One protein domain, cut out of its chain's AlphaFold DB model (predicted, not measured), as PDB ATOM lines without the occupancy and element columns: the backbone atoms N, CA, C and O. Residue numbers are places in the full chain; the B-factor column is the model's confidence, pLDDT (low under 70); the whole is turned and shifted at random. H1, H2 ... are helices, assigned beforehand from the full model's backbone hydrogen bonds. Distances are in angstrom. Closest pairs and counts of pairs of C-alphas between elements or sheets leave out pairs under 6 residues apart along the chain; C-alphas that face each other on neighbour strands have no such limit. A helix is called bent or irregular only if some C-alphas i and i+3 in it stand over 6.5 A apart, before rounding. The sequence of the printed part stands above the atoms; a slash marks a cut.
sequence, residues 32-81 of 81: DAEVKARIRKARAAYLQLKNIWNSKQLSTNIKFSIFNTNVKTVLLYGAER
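This is residues 32 to 81 of the 81 residues of an uncharacterized protein of Schistosoma mattheei (UniProt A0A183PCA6). Two long helices, H1 and then H2, make an open V, meeting near their ends at the turn of residues 55 to 59, with their far ends spread and no third part between them. The V is flat, spanning 39 by 38 by 6 A along its three main axes. The printed part has 50 residues with two named helices and no named strand, and its class is all helix. It is only just loose, close to extended, with a radius of gyration of the C-alphas of 14.6 A.

From the first printed residue runs H1, residues 32 to 54, and a tight link of 5 residues joins it to H2, residues 60 to 79. The two helices run opposite ways at a steep tilt of 42 degrees. They are close but not clearly touching, with 1 pair of C-alphas within 8 A, that of Trp 53 and Lys 63 at 7.4 A. Their centres are 20.0 A apart. In H1 and H2 every O i to N i+4 pair is within hydrogen-bond range.

H1 begins at C-alpha 32 at (29.577, 33.219, -18.306) and ends at C-alpha 54 at (16.612, 19.807, 8.234), 32.4 A away. H2 is 27.6 A long from first to last C-alpha and ends at C-alpha 79 at (36.804, 44.639, 12.972). Neither helix is bent.

The two C-alphas farthest apart are those of Asp 32 and Asn 61, at 39.8 A. Residues 32 to 51, 56 to 61 and 64 to 81 stand free. The printed part has no cut, and it ends at residue 81, the chain's last residue. The mean pLDDT of the printed part is 70.7, and it is under 70 in residues 52 to 61, 63 to 64, 70 and 72 to 81.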
ATOM      1  N   ASP A  32      30.911  33.740 -18.664       71.25
ATOM      2  CA  ASP A  32      29.577  33.219 -18.306       71.25
ATOM      3  C   ASP A  32      29.630  31.757 -17.807       71.25
ATOM      4  O   ASP A  32      28.898  31.363 -16.896       71.25
ATOM      5  N   ALA A  33      30.579  30.969 -18.323       71.81
ATOM      6  CA  ALA A  33      30.868  29.617 -17.858       71.81
ATOM      7  C   ALA A  33      31.366  29.563 -16.400       71.81
ATOM      8  O   ALA A  33      30.934  28.704 -15.626       71.81
ATOM      9  N   GLU A  34      32.240  30.483 -16.003       71.06
ATOM     10  CA  GLU A  34      32.781  30.589 -14.649       71.06
ATOM     11  C   GLU A  34      31.731  31.129 -13.669       71.06
ATOM     12  O   GLU A  34      31.579  30.597 -12.565       71.06
ATOM     13  N   VAL A  35      30.916  32.098 -14.097       73.62
ATOM     14  CA  VAL A  35      29.762  32.588 -13.327       73.62
ATOM     15  C   VAL A  35      28.755  31.457 -13.092       73.62
ATOM     16  O   VAL A  35      28.358  31.194 -11.952       73.62
ATOM     17  N   LYS A  36      28.405  30.696 -14.136       78.31
ATOM     18  CA  LYS A  36      27.540  29.510 -14.019       78.31
ATOM     19  C   LYS A  36      28.147  28.436 -13.121       78.31
ATOM     20  O   LYS A  36      27.418  27.806 -12.349       78.31
ATOM     21  N   ALA A  37      29.463  28.234 -13.171       77.94
ATOM     22  CA  ALA A  37      30.153  27.298 -12.291       77.94
ATOM     23  C   ALA A  37      30.077  27.736 -10.816       77.94
ATOM     24  O   ALA A  37      29.768  26.910  -9.951       77.94
ATOM     25  N   ARG A  38      30.274  29.028 -10.519       79.50
ATOM     26  CA  ARG A  38      30.144  29.594  -9.163       79.50
ATOM     27  C   ARG A  38      28.714  29.475  -8.632       79.50
ATOM     28  O   ARG A  38      28.523  29.014  -7.508       79.50
ATOM     29  N   ILE A  39      27.706  29.769  -9.456       78.75
ATOM     30  CA  ILE A  39      26.287  29.609  -9.091       78.75
ATOM     31  C   ILE A  39      25.956  28.143  -8.777       78.75
ATOM     32  O   ILE A  39      25.280  27.857  -7.785       78.75
ATOM     33  N   ARG A  40      26.446  27.193  -9.584       84.00
ATOM     34  CA  ARG A  40      26.247  25.755  -9.328       84.00
ATOM     35  C   ARG A  40      26.896  25.311  -8.017       84.00
ATOM     36  O   ARG A  40      26.250  24.602  -7.247       84.00
ATOM     37  N   LYS A  41      28.118  25.769  -7.724       80.06
ATOM     38  CA  LYS A  41      28.803  25.495  -6.447       80.06
ATOM     39  C   LYS A  41      28.040  26.078  -5.254       80.06
ATOM     40  O   LYS A  41      27.808  25.364  -4.282       80.06
ATOM     41  N   ALA A  42      27.577  27.324  -5.351       75.00
ATOM     42  CA  ALA A  42      26.790  27.969  -4.300       75.00
ATOM     43  C   ALA A  42      25.460  27.239  -4.042       75.00
ATOM     44  O   ALA A  42      25.099  26.998  -2.892       75.00
ATOM     45  N   ARG A  43      24.759  26.806  -5.101       83.31
ATOM     46  CA  ARG A  43      23.544  25.982  -4.968       83.31
ATOM     47  C   ARG A  43      23.825  24.643  -4.294       83.31
ATOM     48  O   ARG A  43      23.051  24.239  -3.431       83.31
ATOM     49  N   ALA A  44      24.915  23.969  -4.654       80.06
ATOM     50  CA  ALA A  44      25.296  22.705  -4.029       80.06
ATOM     51  C   ALA A  44      25.603  22.882  -2.532       80.06
ATOM     52  O   ALA A  44      25.088  22.122  -1.713       80.06
ATOM     53  N   ALA A  45      26.361  23.920  -2.163       77.19
ATOM     54  CA  ALA A  45      26.645  24.249  -0.768       77.19
ATOM     55  C   ALA A  45      25.365  24.592   0.012       77.19
ATOM     56  O   ALA A  45      25.153  24.072   1.105       77.19
ATOM     57  N   TYR A  46      24.464  25.389  -0.573       78.31
ATOM     58  CA  TYR A  46      23.172  25.710   0.034       78.31
ATOM     59  C   TYR A  46      22.304  24.464   0.250       78.31
ATOM     60  O   TYR A  46      21.682  24.328   1.300       78.31
ATOM     61  N   LEU A  47      22.276  23.528  -0.703       82.06
ATOM     62  CA  LEU A  47      21.533  22.270  -0.567       82.06
ATOM     63  C   LEU A  47      22.123  21.360   0.515       82.06
ATOM     64  O   LEU A  47      21.369  20.804   1.314       82.06
ATOM     65  N   GLN A  48      23.451  21.242   0.592       77.12
ATOM     66  CA  GLN A  48      24.103  20.510   1.682       77.12
ATOM     67  C   GLN A  48      23.776  21.141   3.034       77.12
ATOM     68  O   GLN A  48      23.370  20.449   3.966       77.12
ATOM     69  N   LEU A  49      23.857  22.468   3.117       73.75
ATOM     70  CA  LEU A  49      23.512  23.195   4.324       73.75
ATOM     71  C   LEU A  49      22.027  23.016   4.668       73.75
ATOM     72  O   LEU A  49      21.700  22.771   5.820       73.75
ATOM     73  N   LYS A  50      21.116  23.036   3.688       77.88
ATOM     74  CA  LYS A  50      19.681  22.762   3.879       77.88
ATOM     75  C   LYS A  50      19.432  21.369   4.463       77.88
ATOM     76  O   LYS A  50      18.548  21.224   5.308       77.88
ATOM     77  N   ASN A  51      20.197  20.361   4.051       72.31
ATOM     78  CA  ASN A  51      20.119  19.018   4.633       72.31
ATOM     79  C   ASN A  51      20.612  19.009   6.089       72.31
ATOM     80  O   ASN A  51      19.982  18.394   6.947       72.31
ATOM     81  N   ILE A  52      21.668  19.768   6.395       69.75
ATOM     82  CA  ILE A  52      22.163  19.982   7.765       69.75
ATOM     83  C   ILE A  52      21.110  20.720   8.619       69.75
ATOM     84  O   ILE A  52      20.840  20.327   9.756       69.75
ATOM     85  N   TRP A  53      20.443  21.737   8.065       69.44
ATOM     86  CA  TRP A  53      19.368  22.486   8.723       69.44
ATOM     87  C   TRP A  53      18.118  21.634   8.982       69.44
ATOM     88  O   TRP A  53      17.511  21.780  10.042       69.44
ATOM     89  N   ASN A  54      17.755  20.721   8.073       68.75
ATOM     90  CA  ASN A  54      16.612  19.807   8.234       68.75
ATOM     91  C   ASN A  54      16.920  18.576   9.095       68.75
ATOM     92  O   ASN A  54      16.001  17.873   9.515       68.75
ATOM     93  N   SER A  55      18.194  18.308   9.386       67.56
ATOM     94  CA  SER A  55      18.559  17.190  10.244       67.56
ATOM     95  C   SER A  55      18.057  17.424  11.672       67.56
ATOM     96  O   SER A  55      18.424  18.410  12.324       67.56
ATOM     97  N   LYS A  56      17.222  16.492  12.154       64.12
ATOM     98  CA  LYS A  56      16.809  16.372  13.566       64.12
ATOM     99  C   LYS A  56      17.937  15.838  14.459       64.12
ATOM    100  O   LYS A  56      17.866  15.992  15.671       64.12
ATOM    101  N   GLN A  57      18.956  15.211  13.862       62.38
ATOM    102  CA  GLN A  57      20.107  14.634  14.567       62.38
ATOM    103  C   GLN A  57      21.113  15.711  14.993       62.38
ATOM    104  O   GLN A  57      21.809  15.565  15.994       62.38
ATOM    105  N   LEU A  58      21.168  16.824  14.256       61.56
ATOM    106  CA  LEU A  58      21.982  17.968  14.631       61.56
ATOM    107  C   LEU A  58      21.213  18.797  15.667       61.56
ATOM    108  O   LEU A  58      20.301  19.554  15.322       61.56
ATOM    109  N   SER A  59      21.575  18.623  16.939       66.19
ATOM    110  CA  SER A  59      21.067  19.436  18.048       66.19
ATOM    111  C   SER A  59      21.171  20.927  17.712       66.19
ATOM    112  O   SER A  59      22.149  21.367  17.099       66.19
ATOM    113  N   THR A  60      20.188  21.718  18.147       62.88
ATOM    114  CA  THR A  60      20.176  23.184  18.025       62.88
ATOM    115  C   THR A  60      21.510  23.811  18.455       62.88
ATOM    116  O   THR A  60      21.954  24.774  17.834       62.88
ATOM    117  N   ASN A  61      22.211  23.203  19.420       63.22
ATOM    118  CA  ASN A  61      23.540  23.624  19.871       63.22
ATOM    119  C   ASN A  61      24.629  23.550  18.785       63.22
ATOM    120  O   ASN A  61      25.470  24.440  18.710       63.22
ATOM    121  N   ILE A  62      24.613  22.539  17.909       70.25
ATOM    122  CA  ILE A  62      25.598  22.410  16.822       70.25
ATOM    123  C   ILE A  62      25.292  23.423  15.710       70.25
ATOM    124  O   ILE A  62      26.204  24.056  15.187       70.25
ATOM    125  N   LYS A  63      24.010  23.652  15.390       67.38
ATOM    126  CA  LYS A  63      23.592  24.685  14.419       67.38
ATOM    127  C   LYS A  63      23.967  26.088  14.907       67.38
ATOM    128  O   LYS A  63      24.496  26.887  14.138       67.38
ATOM    129  N   PHE A  64      23.754  26.355  16.196       69.81
ATOM    130  CA  PHE A  64      24.138  27.608  16.842       69.81
ATOM    131  C   PHE A  64      25.659  27.773  16.915       69.81
ATOM    132  O   PHE A  64      26.161  28.856  16.646       69.81
ATOM    133  N   SER A  65      26.410  26.705  17.197       73.06
ATOM    134  CA  SER A  65      27.876  26.734  17.195       73.06
ATOM    135  C   SER A  65      28.445  27.013  15.800       73.06
ATOM    136  O   SER A  65      29.305  27.879  15.671       73.06
ATOM    137  N   ILE A  66      27.915  26.380  14.747       76.75
ATOM    138  CA  ILE A  66      28.321  26.659  13.362       76.75
ATOM    139  C   ILE A  66      28.018  28.119  13.008       76.75
ATOM    140  O   ILE A  66      28.901  28.816  12.514       76.75
ATOM    141  N   PHE A  67      26.813  28.620  13.294       76.44
ATOM    142  CA  PHE A  67      26.467  30.019  13.030       76.44
ATOM    143  C   PHE A  67      27.348  30.993  13.821       76.44
ATOM    144  O   PHE A  67      27.899  31.920  13.244       76.44
ATOM    145  N   ASN A  68      27.542  30.753  15.117       71.81
ATOM    146  CA  ASN A  68      28.344  31.600  15.992       71.81
ATOM    147  C   ASN A  68      29.818  31.626  15.576       71.81
ATOM    148  O   ASN A  68      30.425  32.687  15.595       71.81
ATOM    149  N   THR A  69      30.393  30.497  15.152       73.75
ATOM    150  CA  THR A  69      31.757  30.468  14.609       73.75
ATOM    151  C   THR A  69      31.832  31.248  13.302       73.75
ATOM    152  O   THR A  69      32.653  32.146  13.201       73.75
ATOM    153  N   ASN A  70      30.936  30.998  12.340       69.94
ATOM    154  CA  ASN A  70      30.954  31.707  11.054       69.94
ATOM    155  C   ASN A  70      30.708  33.223  11.210       69.94
ATOM    156  O   ASN A  70      31.391  34.021  10.573       69.94
ATOM    157  N   VAL A  71      29.790  33.635  12.090       71.69
ATOM    158  CA  VAL A  71      29.531  35.048  12.410       71.69
ATOM    159  C   VAL A  71      30.717  35.677  13.125       71.69
ATOM    160  O   VAL A  71      31.109  36.778  12.759       71.69
ATOM    161  N   LYS A  72      31.326  34.996  14.104       67.56
ATOM    162  CA  LYS A  72      32.523  35.510  14.780       67.56
ATOM    163  C   LYS A  72      33.683  35.672  13.815       67.56
ATOM    164  O   LYS A  72      34.343  36.692  13.882       67.56
ATOM    165  N   THR A  73      33.915  34.731  12.905       66.06
ATOM    166  CA  THR A  73      34.996  34.849  11.920       66.06
ATOM    167  C   THR A  73      34.783  36.043  10.990       66.06
ATOM    168  O   THR A  73      35.717  36.802  10.757       66.06
ATOM    169  N   VAL A  74      33.556  36.258  10.504       66.38
ATOM    170  CA  VAL A  74      33.232  37.417   9.653       66.38
ATOM    171  C   VAL A  74      33.317  38.730  10.434       66.38
ATOM    172  O   VAL A  74      33.857  39.708   9.927       66.38
ATOM    173  N   LEU A  75      32.816  38.755  11.670       67.94
ATOM    174  CA  LEU A  75      32.829  39.945  12.516       67.94
ATOM    175  C   LEU A  75      34.252  40.330  12.941       67.94
ATOM    176  O   LEU A  75      34.584  41.508  12.923       67.94
ATOM    177  N   LEU A  76      35.094  39.352  13.285       65.44
ATOM    178  CA  LEU A  76      36.485  39.591  13.673       65.44
ATOM    179  C   LEU A  76      37.301  40.096  12.480       65.44
ATOM    180  O   LEU A  76      37.996  41.092  12.603       65.44
ATOM    181  N   TYR A  77      37.123  39.487  11.303       64.12
ATOM    182  CA  TYR A  77      37.779  39.937  10.074       64.12
ATOM    183  C   TYR A  77      37.321  41.339   9.628       64.12
ATOM    184  O   TYR A  77      38.087  42.076   9.017       64.12
ATOM    185  N   GLY A  78      36.078  41.727   9.934       58.34
ATOM    186  CA  GLY A  78      35.562  43.072   9.664       58.34
ATOM    187  C   GLY A  78      35.996  44.139  10.676       58.34
ATOM    188  O   GLY A  78      35.989  45.316  10.331       58.34
ATOM    189  N   ALA A  79      36.360  43.743  11.899       55.94
ATOM    190  CA  ALA A  79      36.804  44.639  12.972       55.94
ATOM    191  C   ALA A  79      38.334  44.790  13.052       55.94
ATOM    192  O   ALA A  79      38.829  45.634  13.790       55.94
ATOM    193  N   GLU A  80      39.082  43.984  12.298       55.69
ATOM    194  CA  GLU A  80      40.542  44.077  12.163       55.69
ATOM    195  C   GLU A  80      40.989  45.158  11.155       55.69
ATOM    196  O   GLU A  80      42.125  45.131  10.680       55.69
ATOM    197  N   ARG A  81      40.108  46.109  10.813       47.00
ATOM    198  CA  ARG A  81      40.395  47.202   9.879       47.00
ATOM    199  C   ARG A  81      40.110  48.571  10.472       47.00
ATOM    200  O   ARG A  81      39.068  48.712  11.148       47.00
TER     201      ARG A  81